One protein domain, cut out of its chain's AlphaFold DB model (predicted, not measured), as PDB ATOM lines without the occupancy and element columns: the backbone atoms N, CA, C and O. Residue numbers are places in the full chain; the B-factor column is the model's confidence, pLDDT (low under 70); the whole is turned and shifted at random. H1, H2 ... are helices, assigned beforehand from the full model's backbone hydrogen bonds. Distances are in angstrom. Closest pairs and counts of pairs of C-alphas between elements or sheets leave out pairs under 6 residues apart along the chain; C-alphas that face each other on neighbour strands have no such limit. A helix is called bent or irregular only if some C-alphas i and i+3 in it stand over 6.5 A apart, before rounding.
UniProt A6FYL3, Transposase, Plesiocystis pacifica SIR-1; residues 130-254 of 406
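What this domain is: This is residues 130 to 254 of the 406 residues of the protein "Transposase" of Plesiocystis pacifica SIR-1 (UniProt A6FYL3). Two long helices, H7 and H1, lie side by side and run opposite ways to make the long axis, and five shorter helices form a head on the half of this pair where H1 ends and H7 begins. In the head, H3 packs on the first part of H7, H5 packs on H3 and folds back as a hairpin into H6, and the short H2 and H4 both pack on H6. The printed part has 125 residues, with seven named helices in the order H1 to H7 and no named strand; its class is all helix. It is compact, with a radius of gyration of the C-alphas of 15.0 A, and spans 47 by 32 by 21 A.

Where its parts are: The longest helix, H7, covers residues 225 to 254 and measures 43.7 A from C-alpha 225 at (159.690, 128.358, 164.999) to C-alpha 254 at (192.587, 99.578, 165.656). H1, residues 130 to 156, measures 39.1 A and begins with C-alpha 130 at (196.311, 112.527, 167.614). H3 is residues 169 to 178, 14.2 A long. H5, residues 188 to 202, is 20.2 A long and irregular: C-alphas 198 and 201 are 9.3 A apart. H6, residues 205 to 216, is 16.9 A long. The short helices are H2, residues 160 to 163, 5.4 A, and H4, residues 181 to 186, 8.8 A.

How they stand to each other: H7 and H1 touch at a shallow tilt of 27 degrees, opposite ways; their closest C-alphas, Ala 248 and Leu 135, are 5.1 A apart. With residues 228 to 239 alone, H7 touches H3, also at a shallow tilt of 27 degrees, opposite ways; the closest C-alphas, Ser 232 and Ile 176, are 4.2 A apart. H3 touches H5 at a shallow tilt of 14 degrees, opposite ways, with the C-alphas of Thr 170 and Val 198 closest at 5.5 A. H5 and H6 form a helical hairpin; their shallow tilt of 33 degrees is only just short of steep, and their closest C-alphas, Arg 192 and Ile 208, are 6.9 A apart. With residues 212 to 216 alone, H6 touches H4, about perpendicular at 83 degrees; the C-alphas of Ala 215 and Pro 181 are closest at 4.5 A. H2 touches H6, with the C-alphas of Ile 163 and Leu 211 closest at 6.5 A. H2 only just touches residues 150 to 153 of H1, with 3 pairs of C-alphas within 8 A; the closest, Ser 161 and Glu 150, are 6.8 A apart. H1 and H3 are apart, and so are H5 and H7. Every O i to N i+4 pair is within hydrogen-bond range in H3, H4, H6 and H7, against 22 of 23 in H1 and 9 of 11 in H5; H2 is too short for such a pair.

The domain as a whole: The two C-alphas farthest apart, Leu 219 and Lys 254, are 47.3 A apart, while those of Ala 130 and Lys 254 are 13.6 A apart. The printed part has no cut. No link is long; H6 to H7, with 8 residues between them, is short, and the others are tight. The mean pLDDT of the printed part is 96.3, and no printed residue is under 70.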
ATOM      1  N   ALA A 130     197.115 111.674 168.486       93.38
ATOM      2  CA  ALA A 130     196.311 112.527 167.614       93.38
ATOM      3  C   ALA A 130     194.872 112.010 167.465       93.38
ATOM      4  O   ALA A 130     193.924 112.777 167.628       93.38
ATOM      5  N   VAL A 131     194.686 110.710 167.218       95.00
ATOM      6  CA  VAL A 131     193.341 110.122 167.103       95.00
ATOM      7  C   VAL A 131     192.601 110.158 168.444       95.00
ATOM      8  O   VAL A 131     191.401 110.432 168.466       95.00
ATOM      9  N   LEU A 132     193.298 109.948 169.567       94.62
ATOM     10  CA  LEU A 132     192.708 110.094 170.897       94.62
ATOM     11  C   LEU A 132     192.228 111.530 171.155       94.62
ATOM     12  O   LEU A 132     191.136 111.712 171.689       94.62
ATOM     13  N   ARG A 133     192.994 112.546 170.734       95.00
ATOM     14  CA  ARG A 133     192.569 113.954 170.818       95.00
ATOM     15  C   ARG A 133     191.324 114.228 169.972       95.00
ATOM     16  O   ARG A 133     190.423 114.907 170.450       95.00
ATOM     17  N   VAL A 134     191.227 113.660 168.766       97.31
ATOM     18  CA  VAL A 134     190.005 113.752 167.940       97.31
ATOM     19  C   VAL A 134     188.803 113.132 168.656       97.31
ATOM     20  O   VAL A 134     187.728 113.726 168.685       97.31
ATOM     21  N   LEU A 135     188.980 111.962 169.280       97.25
ATOM     22  CA  LEU A 135     187.928 111.352 170.093       97.25
ATOM     23  C   LEU A 135     187.518 112.273 171.255       97.25
ATOM     24  O   LEU A 135     186.329 112.483 171.470       97.25
ATOM     25  N   GLU A 136     188.483 112.849 171.976       96.12
ATOM     26  CA  GLU A 136     188.216 113.757 173.098       96.12
ATOM     27  C   GLU A 136     187.453 115.019 172.675       96.12
ATOM     28  O   GLU A 136     186.562 115.448 173.408       96.12
ATOM     29  N   VAL A 137     187.759 115.589 171.506       97.19
ATOM     30  CA  VAL A 137     187.007 116.722 170.943       97.19
ATOM     31  C   VAL A 137     185.536 116.348 170.789       97.19
ATOM     32  O   VAL A 137     184.668 117.029 171.326       97.19
ATOM     33  N   HIS A 138     185.242 115.238 170.114       97.94
ATOM     34  CA  HIS A 138     183.858 114.857 169.850       97.94
ATOM     35  C   HIS A 138     183.093 114.436 171.110       97.94
ATOM     36  O   HIS A 138     181.941 114.823 171.261       97.94
ATOM     37  N   GLU A 139     183.715 113.714 172.046       95.75
ATOM     38  CA  GLU A 139     183.079 113.358 173.327       95.75
ATOM     39  C   GLU A 139     182.732 114.609 174.160       95.75
ATOM     40  O   GLU A 139     181.680 114.660 174.798       95.75
ATOM     41  N   LYS A 140     183.582 115.649 174.127       96.31
ATOM     42  CA  LYS A 140     183.291 116.933 174.790       96.31
ATOM     43  C   LYS A 140     182.114 117.654 174.143       96.31
ATOM     44  O   LYS A 140     181.251 118.135 174.874       96.31
ATOM     45  N   GLU A 141     182.063 117.713 172.814       97.75
ATOM     46  CA  GLU A 141     180.956 118.371 172.111       97.75
ATOM     47  C   GLU A 141     179.627 117.628 172.285       97.75
ATOM     48  O   GLU A 141     178.609 118.273 172.519       97.75
ATOM     49  N   VAL A 142     179.626 116.287 172.299       97.81
ATOM     50  CA  VAL A 142     178.425 115.506 172.659       97.81
ATOM     51  C   VAL A 142     177.930 115.897 174.052       97.81
ATOM     52  O   VAL A 142     176.754 116.204 174.218       97.81
ATOM     53  N   GLY A 143     178.819 115.948 175.050       96.44
ATOM     54  CA  GLY A 143     178.441 116.348 176.409       96.44
ATOM     55  C   GLY A 143     177.910 117.784 176.498       96.44
ATOM     56  O   GLY A 143     176.931 118.035 177.198       96.44
ATOM     57  N   ARG A 144     178.521 118.730 175.771       98.00
ATOM     58  CA  ARG A 144     178.065 120.130 175.709       98.00
ATOM     59  C   ARG A 144     176.687 120.248 175.070       98.00
ATOM     60  O   ARG A 144     175.820 120.903 175.640       98.00
ATOM     61  N   ASN A 145     176.474 119.597 173.929       98.31
ATOM     62  CA  ASN A 145     175.194 119.638 173.229       98.31
ATOM     63  C   ASN A 145     174.099 118.919 174.014       98.31
ATOM     64  O   ASN A 145     173.001 119.452 174.112       98.31
ATOM     65  N   ARG A 146     174.403 117.794 174.672       97.94
ATOM     66  CA  ARG A 146     173.460 117.144 175.589       97.94
ATOM     67  C   ARG A 146     172.986 118.101 176.681       97.94
ATOM     68  O   ARG A 146     171.790 118.223 176.887       97.94
ATOM     69  N   ASN A 147     173.902 118.812 177.339       97.81
ATOM     70  CA  ASN A 147     173.535 119.759 178.395       97.81
ATOM     71  C   ASN A 147     172.724 120.955 177.853       97.81
ATOM     72  O   ASN A 147     171.835 121.448 178.540       97.81
ATOM     73  N   ARG A 148     173.010 121.421 176.627       98.19
ATOM     74  CA  ARG A 148     172.196 122.450 175.952       98.19
ATOM     75  C   ARG A 148     170.771 121.952 175.704       98.19
ATOM     76  O   ARG A 148     169.829 122.653 176.051       98.19
ATOM     77  N   LEU A 149     170.624 120.737 175.168       98.25
ATOM     78  CA  LEU A 149     169.321 120.101 174.938       98.25
ATOM     79  C   LEU A 149     168.565 119.869 176.250       98.25
ATOM     80  O   LEU A 149     167.383 120.175 176.317       98.25
ATOM     81  N   GLU A 150     169.238 119.398 177.305       97.00
ATOM     82  CA  GLU A 150     168.640 119.261 178.642       97.00
ATOM     83  C   GLU A 150     168.082 120.599 179.146       97.00
ATOM     84  O   GLU A 150     166.971 120.634 179.666       97.00
ATOM     85  N   GLY A 151     168.818 121.702 178.965       97.19
ATOM     86  CA  GLY A 151     168.366 123.036 179.367       97.19
ATOM     87  C   GLY A 151     167.169 123.547 178.562       97.19
ATOM     88  O   GLY A 151     166.213 124.047 179.150       97.19
ATOM     89  N   LEU A 152     167.201 123.398 177.234       97.25
ATOM     90  CA  LEU A 152     166.098 123.808 176.356       97.25
ATOM     91  C   LEU A 152     164.837 122.983 176.627       97.25
ATOM     92  O   LEU A 152     163.754 123.530 176.815       97.25
ATOM     93  N   LEU A 153     164.971 121.664 176.734       96.50
ATOM     94  CA  LEU A 153     163.823 120.787 176.948       96.50
ATOM     95  C   LEU A 153     163.310 120.833 178.383       96.50
ATOM     96  O   LEU A 153     162.128 120.618 178.593       96.50
ATOM     97  N   ALA A 154     164.114 121.223 179.374       96.38
ATOM     98  CA  ALA A 154     163.569 121.548 180.692       96.38
ATOM     99  C   ALA A 154     162.543 122.700 180.639       96.38
ATOM    100  O   ALA A 154     161.636 122.731 181.467       96.38
ATOM    101  N   ARG A 155     162.669 123.624 179.673       96.31
ATOM    102  CA  ARG A 155     161.713 124.717 179.440       96.31
ATOM    103  C   ARG A 155     160.524 124.282 178.580       96.31
ATOM    104  O   ARG A 155     159.391 124.603 178.924       96.31
ATOM    105  N   HIS A 156     160.782 123.594 177.470       96.75
ATOM    106  CA  HIS A 156     159.769 123.344 176.434       96.75
ATOM    107  C   HIS A 156     159.136 121.948 176.486       96.75
ATOM    108  O   HIS A 156     158.042 121.740 175.971       96.75
ATOM    109  N   TRP A 157     159.793 120.985 177.130       97.00
ATOM    110  CA  TRP A 157     159.304 119.614 177.279       97.00
ATOM    111  C   TRP A 157     159.775 118.981 178.603       97.00
ATOM    112  O   TRP A 157     160.569 118.025 178.623       97.00
ATOM    113  N   PRO A 158     159.342 119.544 179.746       95.50
ATOM    114  CA  PRO A 158     159.782 119.084 181.053       95.50
ATOM    115  C   PRO A 158     159.418 117.607 181.262       95.50
ATOM    116  O   PRO A 158     158.310 117.172 180.971       95.50
ATOM    117  N   GLY A 159     160.366 116.822 181.781       91.00
ATOM    118  CA  GLY A 159     160.182 115.389 182.047       91.00
ATOM    119  C   GLY A 159     160.707 114.452 180.952       91.00
ATOM    120  O   GLY A 159     161.069 113.318 181.278       91.00
ATOM    121  N   ALA A 160     160.892 114.917 179.711       95.06
ATOM    122  CA  ALA A 160     161.388 114.084 178.606       95.06
ATOM    123  C   ALA A 160     162.740 113.409 178.915       95.06
ATOM    124  O   ALA A 160     162.949 112.230 178.617       95.06
ATOM    125  N   SER A 161     163.645 114.125 179.594       93.50
ATOM    126  CA  SER A 161     164.982 113.632 179.972       93.50
ATOM    127  C   SER A 161     164.975 112.509 181.011       93.50
ATOM    128  O   SER A 161     165.945 111.755 181.110       93.50
ATOM    129  N   SER A 162     163.885 112.364 181.769       94.12
ATOM    130  CA  SER A 162     163.703 111.248 182.701       94.12
ATOM    131  C   SER A 162     163.312 109.955 181.979       94.12
ATOM    132  O   SER A 162     163.667 108.860 182.419       94.12
ATOM    133  N   ILE A 163     162.630 110.090 180.840       96.12
ATOM    134  CA  ILE A 163     162.185 108.980 180.007       96.12
ATOM    135  C   ILE A 163     163.362 108.542 179.142       96.12
ATOM    136  O   ILE A 163     163.855 107.419 179.264       96.12
ATOM    137  N   MET A 164     163.870 109.432 178.293       94.75
ATOM    138  CA  MET A 164     164.904 109.127 177.310       94.75
ATOM    139  C   MET A 164     166.132 110.016 177.503       94.75
ATOM    140  O   MET A 164     166.018 111.180 177.850       94.75
ATOM    141  N   SER A 165     167.334 109.478 177.268       94.81
ATOM    142  CA  SER A 165     168.554 110.291 177.344       94.81
ATOM    143  C   SER A 165     168.600 111.296 176.194       94.81
ATOM    144  O   SER A 165     168.366 110.911 175.043       94.81
ATOM    145  N   MET A 166     168.979 112.545 176.486       95.38
ATOM    146  CA  MET A 166     169.085 113.633 175.495       95.38
ATOM    147  C   MET A 166     170.191 113.410 174.459       95.38
ATOM    148  O   MET A 166     170.212 114.038 173.410       95.38
ATOM    149  N   ASP A 167     171.116 112.495 174.741       93.62
ATOM    150  CA  ASP A 167     172.138 112.017 173.814       93.62
ATOM    151  C   ASP A 167     171.842 110.592 173.310       93.62
ATOM    152  O   ASP A 167     172.725 109.911 172.796       93.62
ATOM    153  N   SER A 168     170.623 110.073 173.442       96.31
ATOM    154  CA  SER A 168     170.285 108.825 172.752       96.31
ATOM    155  C   SER A 168     170.107 109.085 171.254       96.31
ATOM    156  O   SER A 168     169.637 110.143 170.850       96.31
ATOM    157  N   ALA A 169     170.472 108.109 170.416       96.75
ATOM    158  CA  ALA A 169     170.282 108.221 168.971       96.75
ATOM    159  C   ALA A 169     168.819 108.515 168.622       96.75
ATOM    160  O   ALA A 169     168.563 109.398 167.820       96.75
ATOM    161  N   THR A 170     167.886 107.809 169.264       97.44
ATOM    162  CA  THR A 170     166.449 108.001 169.074       97.44
ATOM    163  C   THR A 170     166.020 109.419 169.416       97.44
ATOM    164  O   THR A 170     165.482 110.084 168.543       97.44
ATOM    165  N   MET A 171     166.321 109.910 170.625       97.50
ATOM    166  CA  MET A 171     165.927 111.265 171.024       97.50
ATOM    167  C   MET A 171     166.488 112.315 170.069       97.50
ATOM    168  O   MET A 171     165.782 113.237 169.691       97.50
ATOM    169  N   LEU A 172     167.754 112.179 169.668       98.50
ATOM    170  CA  LEU A 172     168.374 113.133 168.756       98.50
ATOM    171  C   LEU A 172     167.673 113.150 167.399       98.50
ATOM    172  O   LEU A 172     167.344 114.225 166.934       98.50
ATOM    173  N   GLU A 173     167.411 111.996 166.781       98.38
ATOM    174  CA  GLU A 173     166.711 111.956 165.486       98.38
ATOM    175  C   GLU A 173     165.258 112.462 165.623       98.38
ATOM    176  O   GLU A 173     164.791 113.189 164.755       98.38
ATOM    177  N   THR A 174     164.575 112.185 166.742       98.12
ATOM    178  CA  THR A 174     163.255 112.765 167.051       98.12
ATOM    179  C   THR A 174     163.313 114.291 167.162       98.12
ATOM    180  O   THR A 174     162.488 114.982 166.581       98.12
ATOM    181  N   LEU A 175     164.297 114.850 167.864       98.19
ATOM    182  CA  LEU A 175     164.446 116.303 167.986       98.19
ATOM    183  C   LEU A 175     164.886 116.969 166.680       98.19
ATOM    184  O   LEU A 175     164.551 118.126 166.460       98.19
ATOM    185  N   ILE A 176     165.621 116.259 165.823       98.56
ATOM    186  CA  ILE A 176     165.978 116.746 164.487       98.56
ATOM    187  C   ILE A 176     164.716 116.921 163.635       98.56
ATOM    188  O   ILE A 176     164.566 117.956 162.993       98.56
ATOM    189  N   GLU A 177     163.818 115.935 163.659       98.06
ATOM    190  CA  GLU A 177     162.615 115.911 162.818       98.06
ATOM    191  C   GLU A 177     161.469 116.781 163.361       98.06
ATOM    192  O   GLU A 177     160.770 117.444 162.597       98.06
ATOM    193  N   PHE A 178     161.262 116.778 164.680       96.50
ATOM    194  CA  PHE A 178     160.089 117.405 165.300       96.50
ATOM    195  C   PHE A 178     160.425 118.643 166.136       96.50
ATOM    196  O   PHE A 178     159.548 119.460 166.378       96.50
ATOM    197  N   GLY A 179     161.663 118.807 166.614       94.19
ATOM    198  CA  GLY A 179     162.093 119.963 167.420       94.19
ATOM    199  C   GLY A 179     161.501 120.060 168.837       94.19
ATOM    200  O   GLY A 179     162.195 120.499 169.755       94.19
ATOM    201  N   GLY A 180     160.259 119.626 169.053       93.38
ATOM    202  CA  GLY A 180     159.527 119.807 170.304       93.38
ATOM    203  C   GLY A 180     158.264 118.944 170.415       93.38
ATOM    204  O   GLY A 180     157.915 118.222 169.479       93.38
ATOM    205  N   PRO A 181     157.566 119.001 171.565       96.56
ATOM    206  CA  PRO A 181     156.437 118.120 171.856       96.56
ATOM    207  C   PRO A 181     155.205 118.401 170.986       96.56
ATOM    208  O   PRO A 181     154.544 117.455 170.578       96.56
ATOM    209  N   ALA A 182     154.916 119.666 170.654       95.19
ATOM    210  CA  ALA A 182     153.736 120.028 169.860       95.19
ATOM    211  C   ALA A 182     153.787 119.439 168.437       95.19
ATOM    212  O   ALA A 182     152.886 118.707 168.036       95.19
ATOM    213  N   ALA A 183     154.887 119.673 167.716       93.75
ATOM    214  CA  ALA A 183     155.090 119.134 166.370       93.75
ATOM    215  C   ALA A 183     155.205 117.598 166.349       93.75
ATOM    216  O   ALA A 183     154.887 116.962 165.346       93.75
ATOM    217  N   LEU A 184     155.656 116.991 167.453       96.44
ATOM    218  CA  LEU A 184     155.668 115.539 167.615       96.44
ATOM    219  C   LEU A 184     154.254 114.971 167.790       96.44
ATOM    220  O   LEU A 184     153.970 113.914 167.236       96.44
ATOM    221  N   VAL A 185     153.379 115.650 168.538       97.12
ATOM    222  CA  VAL A 185     151.973 115.249 168.721       97.12
ATOM    223  C   VAL A 185     151.189 115.376 167.415       97.12
ATOM    224  O   VAL A 185     150.426 114.478 167.074       97.12
ATOM    225  N   GLU A 186     151.409 116.452 166.659       96.50
ATOM    226  CA  GLU A 186     150.756 116.662 165.361       96.50
ATOM    227  C   GLU A 186     151.070 115.539 164.358       96.50
ATOM    228  O   GLU A 186     150.209 115.134 163.579       96.50
ATOM    229  N   ARG A 187     152.292 114.995 164.417       97.50
ATOM    230  CA  ARG A 187     152.792 113.921 163.546       97.50
ATOM    231  C   ARG A 187     153.153 112.661 164.344       97.50
ATOM    232  O   ARG A 187     154.220 112.071 164.162       97.50
ATOM    233  N   GLU A 188     152.268 112.245 165.251       97.75
ATOM    234  CA  GLU A 188     152.542 111.161 166.209       97.75
ATOM    235  C   GLU A 188     152.916 109.830 165.535       97.75
ATOM    236  O   GLU A 188     153.872 109.170 165.957       97.75
ATOM    237  N   ASP A 189     152.189 109.428 164.491       97.44
ATOM    238  CA  ASP A 189     152.433 108.155 163.801       97.44
ATOM    239  C   ASP A 189     153.832 108.117 163.168       97.44
ATOM    240  O   ASP A 189     154.573 107.141 163.345       97.44
ATOM    241  N   GLU A 190     154.248 109.219 162.535       97.94
ATOM    242  CA  GLU A 190     155.599 109.393 161.992       97.94
ATOM    243  C   GLU A 190     156.654 109.353 163.106       97.94
ATOM    244  O   GLU A 190     157.698 108.705 162.969       97.94
ATOM    245  N   ALA A 191     156.383 109.993 164.249       97.50
ATOM    246  CA  ALA A 191     157.289 109.987 165.393       97.50
ATOM    247  C   ALA A 191     157.479 108.574 165.962       97.50
ATOM    248  O   ALA A 191     158.608 108.164 166.265       97.50
ATOM    249  N   ARG A 192     156.399 107.792 166.071       97.88
ATOM    250  CA  ARG A 192     156.445 106.386 166.500       97.88
ATOM    251  C   ARG A 192     157.254 105.539 165.529       97.88
ATOM    252  O   ARG A 192     158.104 104.759 165.970       97.88
ATOM    253  N   GLU A 193     157.023 105.689 164.228       97.31
ATOM    254  CA  GLU A 193     157.769 104.962 163.201       97.31
ATOM    255  C   GLU A 193     159.263 105.313 163.233       97.31
ATOM    256  O   GLU A 193     160.110 104.413 163.283       97.31
ATOM    257  N   LEU A 194     159.603 106.605 163.305       97.88
ATOM    258  CA  LEU A 194     160.982 107.075 163.426       97.88
ATOM    259  C   LEU A 194     161.670 106.458 164.647       97.88
ATOM    260  O   LEU A 194     162.779 105.924 164.535       97.88
ATOM    261  N   MET A 195     161.013 106.491 165.807       97.38
ATOM    262  CA  MET A 195     161.581 105.954 167.038       97.38
ATOM    263  C   MET A 195     161.801 104.442 166.970       97.38
ATOM    264  O   MET A 195     162.869 103.974 167.377       97.38
ATOM    265  N   ARG A 196     160.849 103.681 166.410       96.75
ATOM    266  CA  ARG A 196     160.996 102.232 166.184       96.75
ATOM    267  C   ARG A 196     162.141 101.933 165.221       96.75
ATOM    268  O   ARG A 196     162.963 101.065 165.503       96.75
ATOM    269  N   ARG A 197     162.252 102.689 164.126       97.00
ATOM    270  CA  ARG A 197     163.311 102.529 163.121       97.00
ATOM    271  C   ARG A 197     164.702 102.821 163.684       97.00
ATOM    272  O   ARG A 197     165.637 102.066 163.427       97.00
ATOM    273  N   VAL A 198     164.860 103.904 164.449       96.12
ATOM    274  CA  VAL A 198     166.163 104.327 164.999       96.12
ATOM    275  C   VAL A 198     166.555 103.515 166.235       96.12
ATOM    276  O   VAL A 198     167.719 103.137 166.381       96.12
ATOM    277  N   GLY A 199     165.606 103.268 167.141       91.62
ATOM    278  CA  GLY A 199     165.834 102.508 168.371       91.62
ATOM    279  C   GLY A 199     165.952 101.001 168.139       91.62
ATOM    280  O   GLY A 199     166.725 100.327 168.828       91.62
ATOM    281  N   GLY A 200     165.224 100.477 167.148       91.44
ATOM    282  CA  GLY A 200     165.163  99.058 166.815       91.44
ATOM    283  C   GLY A 200     164.834  98.189 168.030       91.44
ATOM    284  O   GLY A 200     164.149  98.607 168.960       91.44
ATOM    285  N   ASN A 201     165.420  96.992 168.070       87.69
ATOM    286  CA  ASN A 201     165.216  96.017 169.151       87.69
ATOM    287  C   ASN A 201     165.717  96.478 170.534       87.69
ATOM    288  O   ASN A 201     165.503  95.786 171.526       87.69
ATOM    289  N   PHE A 202     166.424  97.608 170.618       85.69
ATOM    290  CA  PHE A 202     166.969  98.129 171.873       85.69
ATOM    291  C   PHE A 202     166.055  99.156 172.547       85.69
ATOM    292  O   PHE A 202     166.359  99.595 173.660       85.69
ATOM    293  N   LEU A 203     164.956  99.547 171.899       91.75
ATOM    294  CA  LEU A 203     163.988 100.492 172.437       91.75
ATOM    295  C   LEU A 203     162.664  99.780 172.720       91.75
ATOM    296  O   LEU A 203     161.973  99.344 171.806       91.75
ATOM    297  N   ALA A 204     162.314  99.670 174.001       94.38
ATOM    298  CA  ALA A 204     161.041  99.088 174.412       94.38
ATOM    299  C   ALA A 204     159.865  99.967 173.961       94.38
ATOM    300  O   ALA A 204     159.935 101.191 174.082       94.38
ATOM    301  N   GLN A 205     158.774  99.338 173.517       94.25
ATOM    302  CA  GLN A 205     157.568 100.041 173.067       94.25
ATOM    303  C   GLN A 205     156.983 100.943 174.170       94.25
ATOM    304  O   GLN A 205     156.744 102.115 173.913       94.25
ATOM    305  N   ASP A 206     156.933 100.461 175.418       95.69
ATOM    306  CA  ASP A 206     156.533 101.242 176.607       95.69
ATOM    307  C   ASP A 206     157.293 102.574 176.743       95.69
ATOM    308  O   ASP A 206     156.752 103.583 177.186       95.69
ATOM    309  N   LYS A 207     158.562 102.608 176.329       96.12
ATOM    310  CA  LYS A 207     159.379 103.820 176.400       96.12
ATOM    311  C   LYS A 207     159.007 104.842 175.323       96.12
ATOM    312  O   LYS A 207     159.125 106.039 175.572       96.12
ATOM    313  N   ILE A 208     158.603 104.367 174.145       96.88
ATOM    314  CA  ILE A 208     158.067 105.202 173.064       96.88
ATOM    315  C   ILE A 208     156.732 105.784 173.519       96.88
ATOM    316  O   ILE A 208     156.560 106.997 173.474       96.88
ATOM    317  N   ASP A 209     155.841 104.929 174.021       97.19
ATOM    318  CA  ASP A 209     154.498 105.318 174.456       97.19
ATOM    319  C   ASP A 209     154.563 106.384 175.557       97.19
ATOM    320  O   ASP A 209     153.943 107.434 175.419       97.19
ATOM    321  N   LYS A 210     155.419 106.190 176.570       97.69
ATOM    322  CA  LYS A 210     155.662 107.188 177.626       97.69
ATOM    323  C   LYS A 210     156.179 108.520 177.099       97.69
ATOM    324  O   LYS A 210     155.824 109.564 177.637       97.69
ATOM    325  N   LEU A 211     157.056 108.505 176.092       97.44
ATOM    326  CA  LEU A 211     157.574 109.748 175.526       97.44
ATOM    327  C   LEU A 211     156.458 110.501 174.792       97.44
ATOM    328  O   LEU A 211     156.286 111.689 175.040       97.44
ATOM    329  N   ILE A 212     155.674 109.813 173.959       97.62
ATOM    330  CA  ILE A 212     154.518 110.400 173.270       97.62
ATOM    331  C   ILE A 212     153.497 110.955 174.274       97.62
ATOM    332  O   ILE A 212     153.100 112.112 174.169       97.62
ATOM    333  N   GLU A 213     153.128 110.176 175.291       97.25
ATOM    334  CA  GLU A 213     152.214 110.615 176.353       97.25
ATOM    335  C   GLU A 213     152.738 111.878 177.052       97.25
ATOM    336  O   GLU A 213     152.003 112.846 177.236       97.25
ATOM    337  N   SER A 214     154.044 111.926 177.345       97.06
ATOM    338  CA  SER A 214     154.668 113.114 177.936       97.06
ATOM    339  C   SER A 214     154.655 114.343 177.024       97.06
ATOM    340  O   SER A 214     154.787 115.458 177.522       97.06
ATOM    341  N   ALA A 215     154.554 114.160 175.703       96.56
ATOM    342  CA  ALA A 215     154.418 115.262 174.757       96.56
ATOM    343  C   ALA A 215     152.990 115.823 174.780       96.56
ATOM    344  O   ALA A 215     152.827 117.039 174.873       96.56
ATOM    345  N   HIS A 216     151.976 114.946 174.795       96.44
ATOM    346  CA  HIS A 216     150.559 115.322 174.915       96.44
ATOM    347  C   HIS A 216     150.263 116.100 176.195       96.44
ATOM    348  O   HIS A 216     149.575 117.116 176.162       96.44
ATOM    349  N   SER A 217     150.799 115.649 177.330       94.44
ATOM    350  CA  SER A 217     150.571 116.277 178.634       94.44
ATOM    351  C   SER A 217     151.673 117.271 179.032       94.44
ATOM    352  O   SER A 217     151.887 117.505 180.225       94.44
ATOM    353  N   SER A 218     152.443 117.793 178.070       93.56
ATOM    354  CA  SER A 218     153.579 118.670 178.367       93.56
ATOM    355  C   SER A 218     153.111 119.999 178.969       93.56
ATOM    356  O   SER A 218     152.274 120.694 178.404       93.56
ATOM    357  N   LEU A 219     153.715 120.390 180.094       93.81
ATOM    358  CA  LEU A 219     153.547 121.714 180.715       93.81
ATOM    359  C   LEU A 219     154.600 122.725 180.228       93.81
ATOM    360  O   LEU A 219     154.836 123.749 180.871       93.81
ATOM    361  N   GLY A 220     155.318 122.389 179.155       94.38
ATOM    362  CA  GLY A 220     156.389 123.217 178.624       94.38
ATOM    363  C   GLY A 220     155.881 124.509 177.995       94.38
ATOM    364  O   GLY A 220     154.747 124.599 177.529       94.38
ATOM    365  N   VAL A 221     156.749 125.517 177.961       96.94
ATOM    366  CA  VAL A 221     156.468 126.761 177.238       96.94
ATOM    367  C   VAL A 221     156.379 126.442 175.737       96.94
ATOM    368  O   VAL A 221     157.336 125.849 175.222       96.94
ATOM    369  N   PRO A 222     155.292 126.823 175.035       95.69
ATOM    370  CA  PRO A 222     155.185 126.645 173.588       95.69
ATOM    371  C   PRO A 222     156.397 127.246 172.870       95.69
ATOM    372  O   PRO A 222     156.814 128.355 173.199       95.69
ATOM    373  N   GLN A 223     156.978 126.492 171.938       96.19
ATOM    374  CA  GLN A 223     158.150 126.931 171.179       96.19
ATOM    375  C   GLN A 223     157.735 127.816 170.008       96.19
ATOM    376  O   GLN A 223     156.746 127.523 169.338       96.19
ATOM    377  N   LEU A 224     158.526 128.855 169.748       96.62
ATOM    378  CA  LEU A 224     158.523 129.553 168.461       96.62
ATOM    379  C   LEU A 224     159.256 128.724 167.395       96.62
ATOM    380  O   LEU A 224     160.055 127.840 167.728       96.62
ATOM    381  N   ASP A 225     159.043 129.047 166.122       95.81
ATOM    382  CA  ASP A 225     159.690 128.358 164.999       95.81
ATOM    383  C   ASP A 225     161.224 128.418 165.101       95.81
ATOM    384  O   ASP A 225     161.907 127.408 164.924       95.81
ATOM    385  N   GLU A 226     161.787 129.559 165.509       97.38
ATOM    386  CA  GLU A 226     163.233 129.716 165.701       97.38
ATOM    387  C   GLU A 226     163.762 128.884 166.884       97.38
ATOM    388  O   GLU A 226     164.909 128.427 166.882       97.38
ATOM    389  N   GLU A 227     162.940 128.654 167.914       97.44
ATOM    390  CA  GLU A 227     163.305 127.797 169.045       97.44
ATOM    391  C   GLU A 227     163.260 126.311 168.660       97.44
ATOM    392  O   GLU A 227     164.097 125.532 169.130       97.44
ATOM    393  N   LEU A 228     162.325 125.906 167.794       96.50
ATOM    394  CA  LEU A 228     162.304 124.568 167.191       96.50
ATOM    395  C   LEU A 228     163.553 124.343 166.326       96.50
ATOM    396  O   LEU A 228     164.238 123.327 166.490       96.50
ATOM    397  N   GLU A 229     163.900 125.311 165.472       96.56
ATOM    398  CA  GLU A 229     165.103 125.264 164.634       96.56
ATOM    399  C   GLU A 229     166.381 125.168 165.482       96.56
ATOM    400  O   GLU A 229     167.274 124.361 165.193       96.56
ATOM    401  N   LEU A 230     166.463 125.928 166.580       98.19
ATOM    402  CA  LEU A 230     167.583 125.862 167.519       98.19
ATOM    403  C   LEU A 230     167.745 124.455 168.113       98.19
ATOM    404  O   LEU A 230     168.863 123.926 168.157       98.19
ATOM    405  N   VAL A 231     166.650 123.837 168.569       98.25
ATOM    406  CA  VAL A 231     166.684 122.477 169.129       98.25
ATOM    407  C   VAL A 231     167.120 121.465 168.069       98.25
ATOM    408  O   VAL A 231     168.040 120.680 168.331       98.25
ATOM    409  N   SER A 232     166.535 121.519 166.869       98.12
ATOM    410  CA  SER A 232     166.886 120.627 165.756       98.12
ATOM    411  C   SER A 232     168.358 120.774 165.339       98.12
ATOM    412  O   SER A 232     169.073 119.778 165.168       98.12
ATOM    413  N   THR A 233     168.872 122.007 165.297       98.56
ATOM    414  CA  THR A 233     170.279 122.306 164.989       98.56
ATOM    415  C   THR A 233     171.226 121.690 166.020       98.56
ATOM    416  O   THR A 233     172.192 121.002 165.669       98.56
ATOM    417  N   ILE A 234     170.951 121.880 167.316       98.62
ATOM    418  CA  ILE A 234     171.794 121.319 168.383       98.62
ATOM    419  C   ILE A 234     171.727 119.786 168.372       98.62
ATOM    420  O   ILE A 234     172.756 119.128 168.573       98.62
ATOM    421  N   ALA A 235     170.549 119.207 168.124       98.69
ATOM    422  CA  ALA A 235     170.372 117.763 168.031       98.69
ATOM    423  C   ALA A 235     171.148 117.169 166.842       98.69
ATOM    424  O   ALA A 235     171.891 116.195 167.019       98.69
ATOM    425  N   SER A 236     171.081 117.813 165.673       98.62
ATOM    426  CA  SER A 236     171.853 117.469 164.470       98.62
ATOM    427  C   SER A 236     173.356 117.472 164.738       98.62
ATOM    428  O   SER A 236     174.055 116.487 164.471       98.62
ATOM    429  N   GLU A 237     173.861 118.537 165.360       98.62
ATOM    430  CA  GLU A 237     175.279 118.662 165.692       98.62
ATOM    431  C   GLU A 237     175.723 117.642 166.746       98.62
ATOM    432  O   GLU A 237     176.785 117.019 166.619       98.62
ATOM    433  N   CYS A 238     174.895 117.389 167.764       98.56
ATOM    434  CA  CYS A 238     175.133 116.318 168.730       98.56
ATOM    435  C   CYS A 238     175.248 114.963 168.017       98.56
ATOM    436  O   CYS A 238     176.213 114.218 168.226       98.56
ATOM    437  N   ARG A 239     174.320 114.664 167.101       98.25
ATOM    438  CA  ARG A 239     174.281 113.405 166.356       98.25
ATOM    439  C   ARG A 239     175.489 113.228 165.439       98.25
ATOM    440  O   ARG A 239     176.071 112.136 165.381       98.25
ATOM    441  N   ARG A 240     175.917 114.297 164.765       98.56
ATOM    442  CA  ARG A 240     177.146 114.339 163.959       98.56
ATOM    443  C   ARG A 240     178.372 114.026 164.814       98.56
ATOM    444  O   ARG A 240     179.170 113.152 164.454       98.56
ATOM    445  N   HIS A 241     178.496 114.663 165.979       98.62
ATOM    446  CA  HIS A 241     179.594 114.412 166.910       98.62
ATOM    447  C   HIS A 241     179.589 112.991 167.480       98.62
ATOM    448  O   HIS A 241     180.658 112.394 167.588       98.62
ATOM    449  N   GLN A 242     178.429 112.386 167.743       97.94
ATOM    450  CA  GLN A 242     178.359 110.974 168.144       97.94
ATOM    451  C   GLN A 242     178.906 110.024 167.081       97.94
ATOM    452  O   GLN A 242     179.701 109.130 167.386       97.94
ATOM    453  N   LYS A 243     178.490 110.210 165.822       98.00
ATOM    454  CA  LYS A 243     178.972 109.399 164.694       98.00
ATOM    455  C   LYS A 243     180.491 109.557 164.540       98.00
ATOM    456  O   LYS A 243     181.207 108.560 164.390       98.00
ATOM    457  N   ALA A 244     181.001 110.783 164.670       98.38
ATOM    458  CA  ALA A 244     182.431 111.075 164.607       98.38
ATOM    459  C   ALA A 244     183.221 110.480 165.793       98.38
ATOM    460  O   ALA A 244     184.264 109.860 165.578       98.38
ATOM    461  N   ALA A 245     182.703 110.570 167.023       97.06
ATOM    462  CA  ALA A 245     183.289 109.944 168.210       97.06
ATOM    463  C   ALA A 245     183.363 108.418 168.057       97.06
ATOM    464  O   ALA A 245     184.409 107.818 168.308       97.06
ATOM    465  N   LYS A 246     182.298 107.775 167.556       96.62
ATOM    466  CA  LYS A 246     182.291 106.331 167.272       96.62
ATOM    467  C   LYS A 246     183.391 105.946 166.276       96.62
ATOM    468  O   LYS A 246     184.134 104.994 166.524       96.62
ATOM    469  N   LYS A 247     183.543 106.704 165.184       97.56
ATOM    470  CA  LYS A 247     184.601 106.487 164.181       97.56
ATOM    471  C   LYS A 247     186.001 106.683 164.773       97.56
ATOM    472  O   LYS A 247     186.881 105.851 164.549       97.56
ATOM    473  N   ALA A 248     186.207 107.748 165.546       96.81
ATOM    474  CA  ALA A 248     187.481 108.025 166.203       96.81
ATOM    475  C   ALA A 248     187.848 106.918 167.201       96.81
ATOM    476  O   ALA A 248     188.970 106.419 167.172       96.81
ATOM    477  N   ARG A 249     186.887 106.455 168.009       95.88
ATOM    478  CA  ARG A 249     187.064 105.345 168.956       95.88
ATOM    479  C   ARG A 249     187.491 104.056 168.255       95.88
ATOM    480  O   ARG A 249     188.483 103.459 168.658       95.88
ATOM    481  N   ALA A 250     186.819 103.680 167.167       94.88
ATOM    482  CA  ALA A 250     187.203 102.513 166.372       94.88
ATOM    483  C   ALA A 250     188.636 102.634 165.817       94.88
ATOM    484  O   ALA A 250     189.383 101.656 165.781       94.88
ATOM    485  N   LYS A 251     189.055 103.847 165.432       94.56
ATOM    486  CA  LYS A 251     190.426 104.112 164.977       94.56
ATOM    487  C   LYS A 251     191.449 104.015 166.117       94.56
ATOM    488  O   LYS A 251     192.516 103.447 165.891       94.56
ATOM    489  N   VAL A 252     191.133 104.504 167.325       92.88
ATOM    490  CA  VAL A 252     191.973 104.316 168.529       92.88
ATOM    491  C   VAL A 252     192.156 102.828 168.819       92.88
ATOM    492  O   VAL A 252     193.285 102.378 168.985       92.88
ATOM    493  N   GLU A 253     191.066 102.057 168.822       91.31
ATOM    494  CA  GLU A 253     191.105 100.609 169.050       91.31
ATOM    495  C   GLU A 253     191.983  99.891 168.025       91.31
ATOM    496  O   GLU A 253     192.871  99.129 168.407       91.31
ATOM    497  N   LYS A 254     191.786 100.176 166.731       90.06
ATOM    498  CA  LYS A 254     192.587  99.578 165.656       90.06
ATOM    499  C   LYS A 254     194.076  99.868 165.842       90.06
ATOM    500  O   LYS A 254     194.873  98.940 165.800       90.06
TER     501      LYS A 254